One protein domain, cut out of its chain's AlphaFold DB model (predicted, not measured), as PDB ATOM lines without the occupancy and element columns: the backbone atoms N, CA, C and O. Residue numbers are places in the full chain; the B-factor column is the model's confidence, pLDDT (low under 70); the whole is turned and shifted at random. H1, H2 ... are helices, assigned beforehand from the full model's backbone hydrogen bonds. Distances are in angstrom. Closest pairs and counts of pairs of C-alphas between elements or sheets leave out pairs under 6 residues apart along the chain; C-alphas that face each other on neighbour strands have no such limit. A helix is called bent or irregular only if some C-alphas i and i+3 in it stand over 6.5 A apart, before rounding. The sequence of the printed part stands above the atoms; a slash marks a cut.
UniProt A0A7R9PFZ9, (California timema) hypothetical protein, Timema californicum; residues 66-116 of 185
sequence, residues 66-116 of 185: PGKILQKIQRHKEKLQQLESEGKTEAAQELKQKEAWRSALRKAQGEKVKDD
ATOM      1  N   PRO A  66     124.245 142.203 168.298       90.06
ATOM      2  CA  PRO A  66     123.013 142.971 168.105       90.06
ATOM      3  C   PRO A  66     122.833 143.463 166.661       90.06
ATOM      4  O   PRO A  66     121.712 143.508 166.171       90.06
ATOM      5  N   GLY A  67     123.928 143.721 165.931       90.81
ATOM      6  CA  GLY A  67     123.879 144.024 164.495       90.81
ATOM      7  C   GLY A  67     123.390 142.856 163.626       90.81
ATOM      8  O   GLY A  67     122.558 143.054 162.752       90.81
ATOM      9  N   LYS A  68     123.833 141.623 163.904       91.31
ATOM     10  CA  LYS A  68     123.349 140.414 163.208       91.31
ATOM     11  C   LYS A  68     121.881 140.120 163.523       91.31
ATOM     12  O   LYS A  68     121.178 139.611 162.660       91.31
ATOM     13  N   ILE A  69     121.419 140.408 164.743       91.50
ATOM     14  CA  ILE A  69     119.995 140.270 165.097       91.50
ATOM     15  C   ILE A  69     119.170 141.306 164.328       91.50
ATOM     16  O   ILE A  69     118.180 140.944 163.703       91.50
ATOM     17  N   LEU A  70     119.629 142.560 164.284       93.44
ATOM     18  CA  LEU A  70     118.966 143.616 163.520       93.44
ATOM     19  C   LEU A  70     118.853 143.263 162.029       93.44
ATOM     20  O   LEU A  70     117.775 143.394 161.462       93.44
ATOM     21  N   GLN A  71     119.925 142.740 161.425       93.25
ATOM     22  CA  GLN A  71     119.908 142.276 160.032       93.25
ATOM     23  C   GLN A  71     118.909 141.139 159.798       93.25
ATOM     24  O   GLN A  71     118.263 141.095 158.759       93.25
ATOM     25  N   LYS A  72     118.757 140.214 160.754       92.62
ATOM     26  CA  LYS A  72     117.756 139.142 160.646       92.62
ATOM     27  C   LYS A  72     116.335 139.685 160.680       92.62
ATOM     28  O   LYS A  72     115.525 139.261 159.871       92.62
ATOM     29  N   ILE A  73     116.061 140.634 161.576       92.56
ATOM     30  CA  ILE A  73     114.756 141.299 161.654       92.56
ATOM     31  C   ILE A  73     114.466 142.057 160.356       92.56
ATOM     32  O   ILE A  73     113.350 141.991 159.860       92.56
ATOM     33  N   GLN A  74     115.461 142.747 159.790       93.69
ATOM     34  CA  GLN A  74     115.317 143.449 158.509       93.69
ATOM     35  C   GLN A  74     114.989 142.483 157.370       93.69
ATOM     36  O   GLN A  74     113.950 142.640 156.746       93.69
ATOM     37  N   ARG A  75     115.780 141.418 157.198       94.62
ATOM     38  CA  ARG A  75     115.523 140.383 156.182       94.62
ATOM     39  C   ARG A  75     114.160 139.721 156.344       94.62
ATOM     40  O   ARG A  75     113.515 139.385 155.361       94.62
ATOM     41  N   HIS A  76     113.725 139.508 157.586       92.12
ATOM     42  CA  HIS A  76     112.406 138.943 157.842       92.12
ATOM     43  C   HIS A  76     111.286 139.906 157.422       92.12
ATOM     44  O   HIS A  76     110.347 139.500 156.744       92.12
ATOM     45  N   LYS A  77     111.419 141.195 157.755       93.12
ATOM     46  CA  LYS A  77     110.482 142.232 157.304       93.12
ATOM     47  C   LYS A  77     110.451 142.361 155.784       93.12
ATOM     48  O   LYS A  77     109.366 142.424 155.228       93.12
ATOM     49  N   GLU A  78     111.610 142.351 155.135       94.31
ATOM     50  CA  GLU A  78     111.727 142.373 153.673       94.31
ATOM     51  C   GLU A  78     111.007 141.172 153.052       94.31
ATOM     52  O   GLU A  78     110.221 141.345 152.131       94.31
ATOM     53  N   LYS A  79     111.189 139.966 153.607       93.00
ATOM     54  CA  LYS A  79     110.490 138.764 153.136       93.00
ATOM     55  C   LYS A  79     108.969 138.866 153.291       93.00
ATOM     56  O   LYS A  79     108.241 138.447 152.399       93.00
ATOM     57  N   LEU A  80     108.482 139.412 154.408       92.44
ATOM     58  CA  LEU A  80     107.047 139.650 154.593       92.44
ATOM     59  C   LEU A  80     106.509 140.672 153.584       92.44
ATOM     60  O   LEU A  80     105.467 140.430 152.990       92.44
ATOM     61  N   GLN A  81     107.237 141.766 153.358       92.12
ATOM     62  CA  GLN A  81     106.863 142.788 152.376       92.12
ATOM     63  C   GLN A  81     106.860 142.238 150.945       92.12
ATOM     64  O   GLN A  81     105.958 142.553 150.180       92.12
ATOM     65  N   GLN A  82     107.826 141.383 150.595       92.69
ATOM     66  CA  GLN A  82     107.865 140.700 149.300       92.69
ATOM     67  C   GLN A  82     106.618 139.830 149.095       92.69
ATOM     68  O   GLN A  82     105.938 139.969 148.085       92.69
ATOM     69  N   LEU A  83     106.246 139.011 150.084       90.38
ATOM     70  CA  LEU A  83     105.045 138.168 150.002       90.38
ATOM     71  C   LEU A  83     103.742 138.976 149.934       90.38
ATOM     72  O   LEU A  83     102.816 138.581 149.229       90.38
ATOM     73  N   GLU A  84     103.678 140.108 150.639       90.62
ATOM     74  CA  GLU A  84     102.558 141.051 150.543       90.62
ATOM     75  C   GLU A  84     102.482 141.678 149.141       90.62
ATOM     76  O   GLU A  84     101.397 141.750 148.569       90.62
ATOM     77  N   SER A  85     103.623 142.059 148.552       89.81
ATOM     78  CA  SER A  85     103.680 142.623 147.195       89.81
ATOM     79  C   SER A  85     103.356 141.611 146.090       89.81
ATOM     80  O   SER A  85     102.794 141.983 145.067       89.81
ATOM     81  N   GLU A  86     103.644 140.325 146.311       89.94
ATOM     82  CA  GLU A  86     103.279 139.220 145.415       89.94
ATOM     83  C   GLU A  86     101.785 138.842 145.500       89.94
ATOM     84  O   GLU A  86     101.353 137.905 144.831       89.94
ATOM     85  N   GLY A  87     100.992 139.517 146.342       86.00
ATOM     86  CA  GLY A  87      99.556 139.261 146.507       86.00
ATOM     87  C   GLY A  87      99.214 138.045 147.378       86.00
ATOM     88  O   GLY A  87      98.042 137.724 147.551       86.00
ATOM     89  N   LYS A  88     100.207 137.381 147.985       88.31
ATOM     90  CA  LYS A  88     100.025 136.206 148.861       88.31
ATOM     91  C   LYS A  88      99.777 136.633 150.310       88.31
ATOM     92  O   LYS A  88     100.526 136.283 151.227       88.31
ATOM     93  N   THR A  89      98.730 137.425 150.518       87.56
ATOM     94  CA  THR A  89      98.397 138.038 151.814       87.56
ATOM     95  C   THR A  89      98.105 136.998 152.898       87.56
ATOM     96  O   THR A  89      98.601 137.133 154.018       87.56
ATOM     97  N   GLU A  90      97.393 135.920 152.563       89.69
ATOM     98  CA  GLU A  90      97.083 134.812 153.478       89.69
ATOM     99  C   GLU A  90      98.359 134.114 153.972       89.69
ATOM    100  O   GLU A  90      98.581 133.973 155.175       89.69
ATOM    101  N   ALA A  91      99.277 133.786 153.056       89.12
ATOM    102  CA  ALA A  91     100.556 133.170 153.403       89.12
ATOM    103  C   ALA A  91     101.425 134.084 154.291       89.12
ATOM    104  O   ALA A  91     102.114 133.611 155.202       89.12
ATOM    105  N   ALA A  92     101.387 135.403 154.062       89.69
ATOM    106  CA  ALA A  92     102.079 136.375 154.906       89.69
ATOM    107  C   ALA A  92     101.472 136.449 156.320       89.69
ATOM    108  O   ALA A  92     102.212 136.525 157.308       89.69
ATOM    109  N   GLN A  93     100.142 136.393 156.440       91.69
ATOM    110  CA  GLN A  93      99.450 136.350 157.730       91.69
ATOM    111  C   GLN A  93      99.765 135.061 158.493       91.69
ATOM    112  O   GLN A  93     100.135 135.130 159.667       91.69
ATOM    113  N   GLU A  94      99.725 133.903 157.835       93.25
ATOM    114  CA  GLU A  94     100.111 132.636 158.454       93.25
ATOM    115  C   GLU A  94     101.547 132.655 158.983       93.25
ATOM    116  O   GLU A  94     101.813 132.163 160.083       93.25
ATOM    117  N   LEU A  95     102.490 133.218 158.219       91.69
ATOM    118  CA  LEU A  95     103.880 133.347 158.654       91.69
ATOM    119  C   LEU A  95     103.994 134.223 159.902       91.69
ATOM    120  O   LEU A  95     104.641 133.806 160.865       91.69
ATOM    121  N   LYS A  96     103.325 135.383 159.928       92.62
ATOM    122  CA  LYS A  96     103.281 136.261 161.110       92.62
ATOM    123  C   LYS A  96     102.720 135.531 162.332       92.62
ATOM    124  O   LYS A  96     103.316 135.611 163.406       92.62
ATOM    125  N   GLN A  97     101.631 134.778 162.169       95.25
ATOM    126  CA  GLN A  97     101.036 133.992 163.253       95.25
ATOM    127  C   GLN A  97     101.995 132.903 163.744       95.25
ATOM    128  O   GLN A  97     102.303 132.834 164.934       95.25
ATOM    129  N   LYS A  98     102.550 132.095 162.831       95.50
ATOM    130  CA  LYS A  98     103.533 131.044 163.151       95.50
ATOM    131  C   LYS A  98     104.729 131.614 163.920       95.50
ATOM    132  O   LYS A  98     105.228 130.978 164.846       95.50
ATOM    133  N   GLU A  99     105.201 132.807 163.572       93.06
ATOM    134  CA  GLU A  99     106.275 133.473 164.312       93.06
ATOM    135  C   GLU A  99     105.858 134.004 165.681       93.06
ATOM    136  O   GLU A  99     106.620 133.844 166.638       93.06
ATOM    137  N   ALA A 100     104.666 134.590 165.798       94.12
ATOM    138  CA  ALA A 100     104.127 135.046 167.075       94.12
ATOM    139  C   ALA A 100     104.029 133.882 168.074       94.12
ATOM    140  O   ALA A 100     104.545 133.986 169.189       94.12
ATOM    141  N   TRP A 101     103.495 132.736 167.636       95.88
ATOM    142  CA  TRP A 101     103.423 131.514 168.442       95.88
ATOM    143  C   TRP A 101     104.806 130.973 168.815       95.88
ATOM    144  O   TRP A 101     105.060 130.676 169.982       95.88
ATOM    145  N   ARG A 102     105.753 130.916 167.867       94.69
ATOM    146  CA  ARG A 102     107.144 130.514 168.158       94.69
ATOM    147  C   ARG A 102     107.813 131.441 169.173       94.69
ATOM    148  O   ARG A 102     108.561 130.971 170.027       94.69
ATOM    149  N   SER A 103     107.577 132.749 169.084       93.81
ATOM    150  CA  SER A 103     108.118 133.730 170.031       93.81
ATOM    151  C   SER A 103     107.512 133.553 171.423       93.81
ATOM    152  O   SER A 103     108.250 133.535 172.408       93.81
ATOM    153  N   ALA A 104     106.194 133.348 171.508       95.25
ATOM    154  CA  ALA A 104     105.495 133.076 172.761       95.25
ATOM    155  C   ALA A 104     106.007 131.794 173.436       95.25
ATOM    156  O   ALA A 104     106.370 131.832 174.610       95.25
ATOM    157  N   LEU A 105     106.147 130.696 172.682       96.94
ATOM    158  CA  LEU A 105     106.688 129.431 173.192       96.94
ATOM    159  C   LEU A 105     108.121 129.581 173.718       96.94
ATOM    160  O   LEU A 105     108.428 129.118 174.812       96.94
ATOM    161  N   ARG A 106     108.995 130.287 172.990       95.06
ATOM    162  CA  ARG A 106     110.381 130.539 173.432       95.06
ATOM    163  C   ARG A 106     110.441 131.377 174.707       95.06
ATOM    164  O   ARG A 106     111.267 131.110 175.575       95.06
ATOM    165  N   LYS A 107     109.559 132.372 174.841       94.88
ATOM    166  CA  LYS A 107     109.432 133.159 176.076       94.88
ATOM    167  C   LYS A 107     108.938 132.296 177.239       94.88
ATOM    168  O   LYS A 107     109.507 132.397 178.319       94.88
ATOM    169  N   ALA A 108     107.950 131.427 177.012       96.56
ATOM    170  CA  ALA A 108     107.434 130.496 178.020       96.56
ATOM    171  C   ALA A 108     108.492 129.473 178.469       96.56
ATOM    172  O   ALA A 108     108.594 129.170 179.653       96.56
ATOM    173  N   GLN A 109     109.348 129.020 177.549       95.94
ATOM    174  CA  GLN A 109     110.516 128.183 177.849       95.94
ATOM    175  C   GLN A 109     111.590 128.916 178.688       95.94
ATOM    176  O   GLN A 109     112.534 128.294 179.171       95.94
ATOM    177  N   GLY A 110     111.481 130.238 178.860       93.75
ATOM    178  CA  GLY A 110     112.446 131.060 179.593       93.75
ATOM    179  C   GLY A 110     113.585 131.618 178.731       93.75
ATOM    180  O   GLY A 110     114.550 132.181 179.259       93.75
ATOM    181  N   GLU A 111     113.507 131.507 177.401       92.06
ATOM    182  CA  GLU A 111     114.505 132.097 176.511       92.06
ATOM    183  C   GLU A 111     114.338 133.625 176.428       92.06
ATOM    184  O   GLU A 111     113.267 134.161 176.137       92.06
ATOM    185  N   LYS A 112     115.439 134.364 176.620       89.94
ATOM    186  CA  LYS A 112     115.463 135.831 176.488       89.94
ATOM    187  C   LYS A 112     115.442 136.254 175.016       89.94
ATOM    188  O   LYS A 112     116.492 136.473 174.406       89.94
ATOM    189  N   VAL A 113     114.245 136.405 174.462       90.00
ATOM    190  CA  VAL A 113     114.005 136.882 173.094       90.00
ATOM    191  C   VAL A 113     114.330 138.385 172.975       90.00
ATOM    192  O   VAL A 113     113.834 139.192 173.754       90.00
ATOM    193  N   LYS A 114     115.195 138.772 172.023       89.69
ATOM    194  CA  LYS A 114     115.714 140.149 171.852       89.69
ATOM    195  C   LYS A 114     115.388 140.700 170.463       89.69
ATOM    196  O   LYS A 114     116.302 140.935 169.671       89.69
ATOM    197  N   ASP A 115     114.108 140.920 170.190       87.62
ATOM    198  CA  ASP A 115     113.638 141.236 168.834       87.62
ATOM    199  C   ASP A 115     113.331 142.734 168.610       87.62
ATOM    200  O   ASP A 115     113.028 143.148 167.493       87.62
ATOM    201  N   ASP A 116     113.488 143.585 169.632       93.06
ATOM    202  CA  ASP A 116     113.164 145.014 169.540       93.06
ATOM    203  C   ASP A 116     114.195 145.806 168.709       93.06
ATOM    204  O   ASP A 116     115.344 146.004 169.141       93.06
TER     205      ASP A 116
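Overview. This is residues 66 to 116 of the 185 residues of the protein "(California timema) hypothetical protein" of Timema californicum (UniProt A0A7R9PFZ9). Two long helices, H1 and H2, make an open helical hairpin in the shape of a narrow V: they meet where residues 80 to 84 touch residues 89 to 92, and they spread apart toward the other ends. After H2, residues 109 to 116 fold back across the open side of the V toward the first part of H1. The printed part has 51 residues, with two named helices in the order H1, H2 and no named strand; the class is all helix. It is loose, with a radius of gyration of the C-alphas of 12.5 A, and only just flat, spanning 36 by 24 by 11 A.

Along the chain. H1 holds residues 66 to 85, 28.5 A from first to last C-alpha, and begins at C-alpha 66 at (123.013, 142.971, 168.105). H2 holds residues 89 to 108, 28.7 A long, and runs from C-alpha 89 at (98.397, 138.038, 151.814) to C-alpha 108 at (107.434, 130.496, 178.020). Neither helix is bent.

Arrangement. H1 and H2 form a helical hairpin and run opposite ways at a shallow tilt of 29 degrees. They touch, with residues 80 to 84 of H1 and 89 to 92 of H2 alone; their closest C-alphas are those of Leu 80 and Ala 92, 6.0 A apart. Centre to centre they are 14.3 A apart. In H1 and H2, every O i to N i+4 pair is within hydrogen-bond range.

Size, cuts and confidence. The C-alphas farthest apart are those of Gly 87 and Gly 110, at 36.4 A, while those of Pro 66 and Asp 116 are 10.2 A apart. Residues 97 to 102 of H2 stand free, as do residues 105 to 110, of which 105 to 108 belong to H2. The link from H1 to H2 is tight, with 3 residues. The printed part has no cut. Its mean pLDDT is 92.3, and no printed residue is under 70.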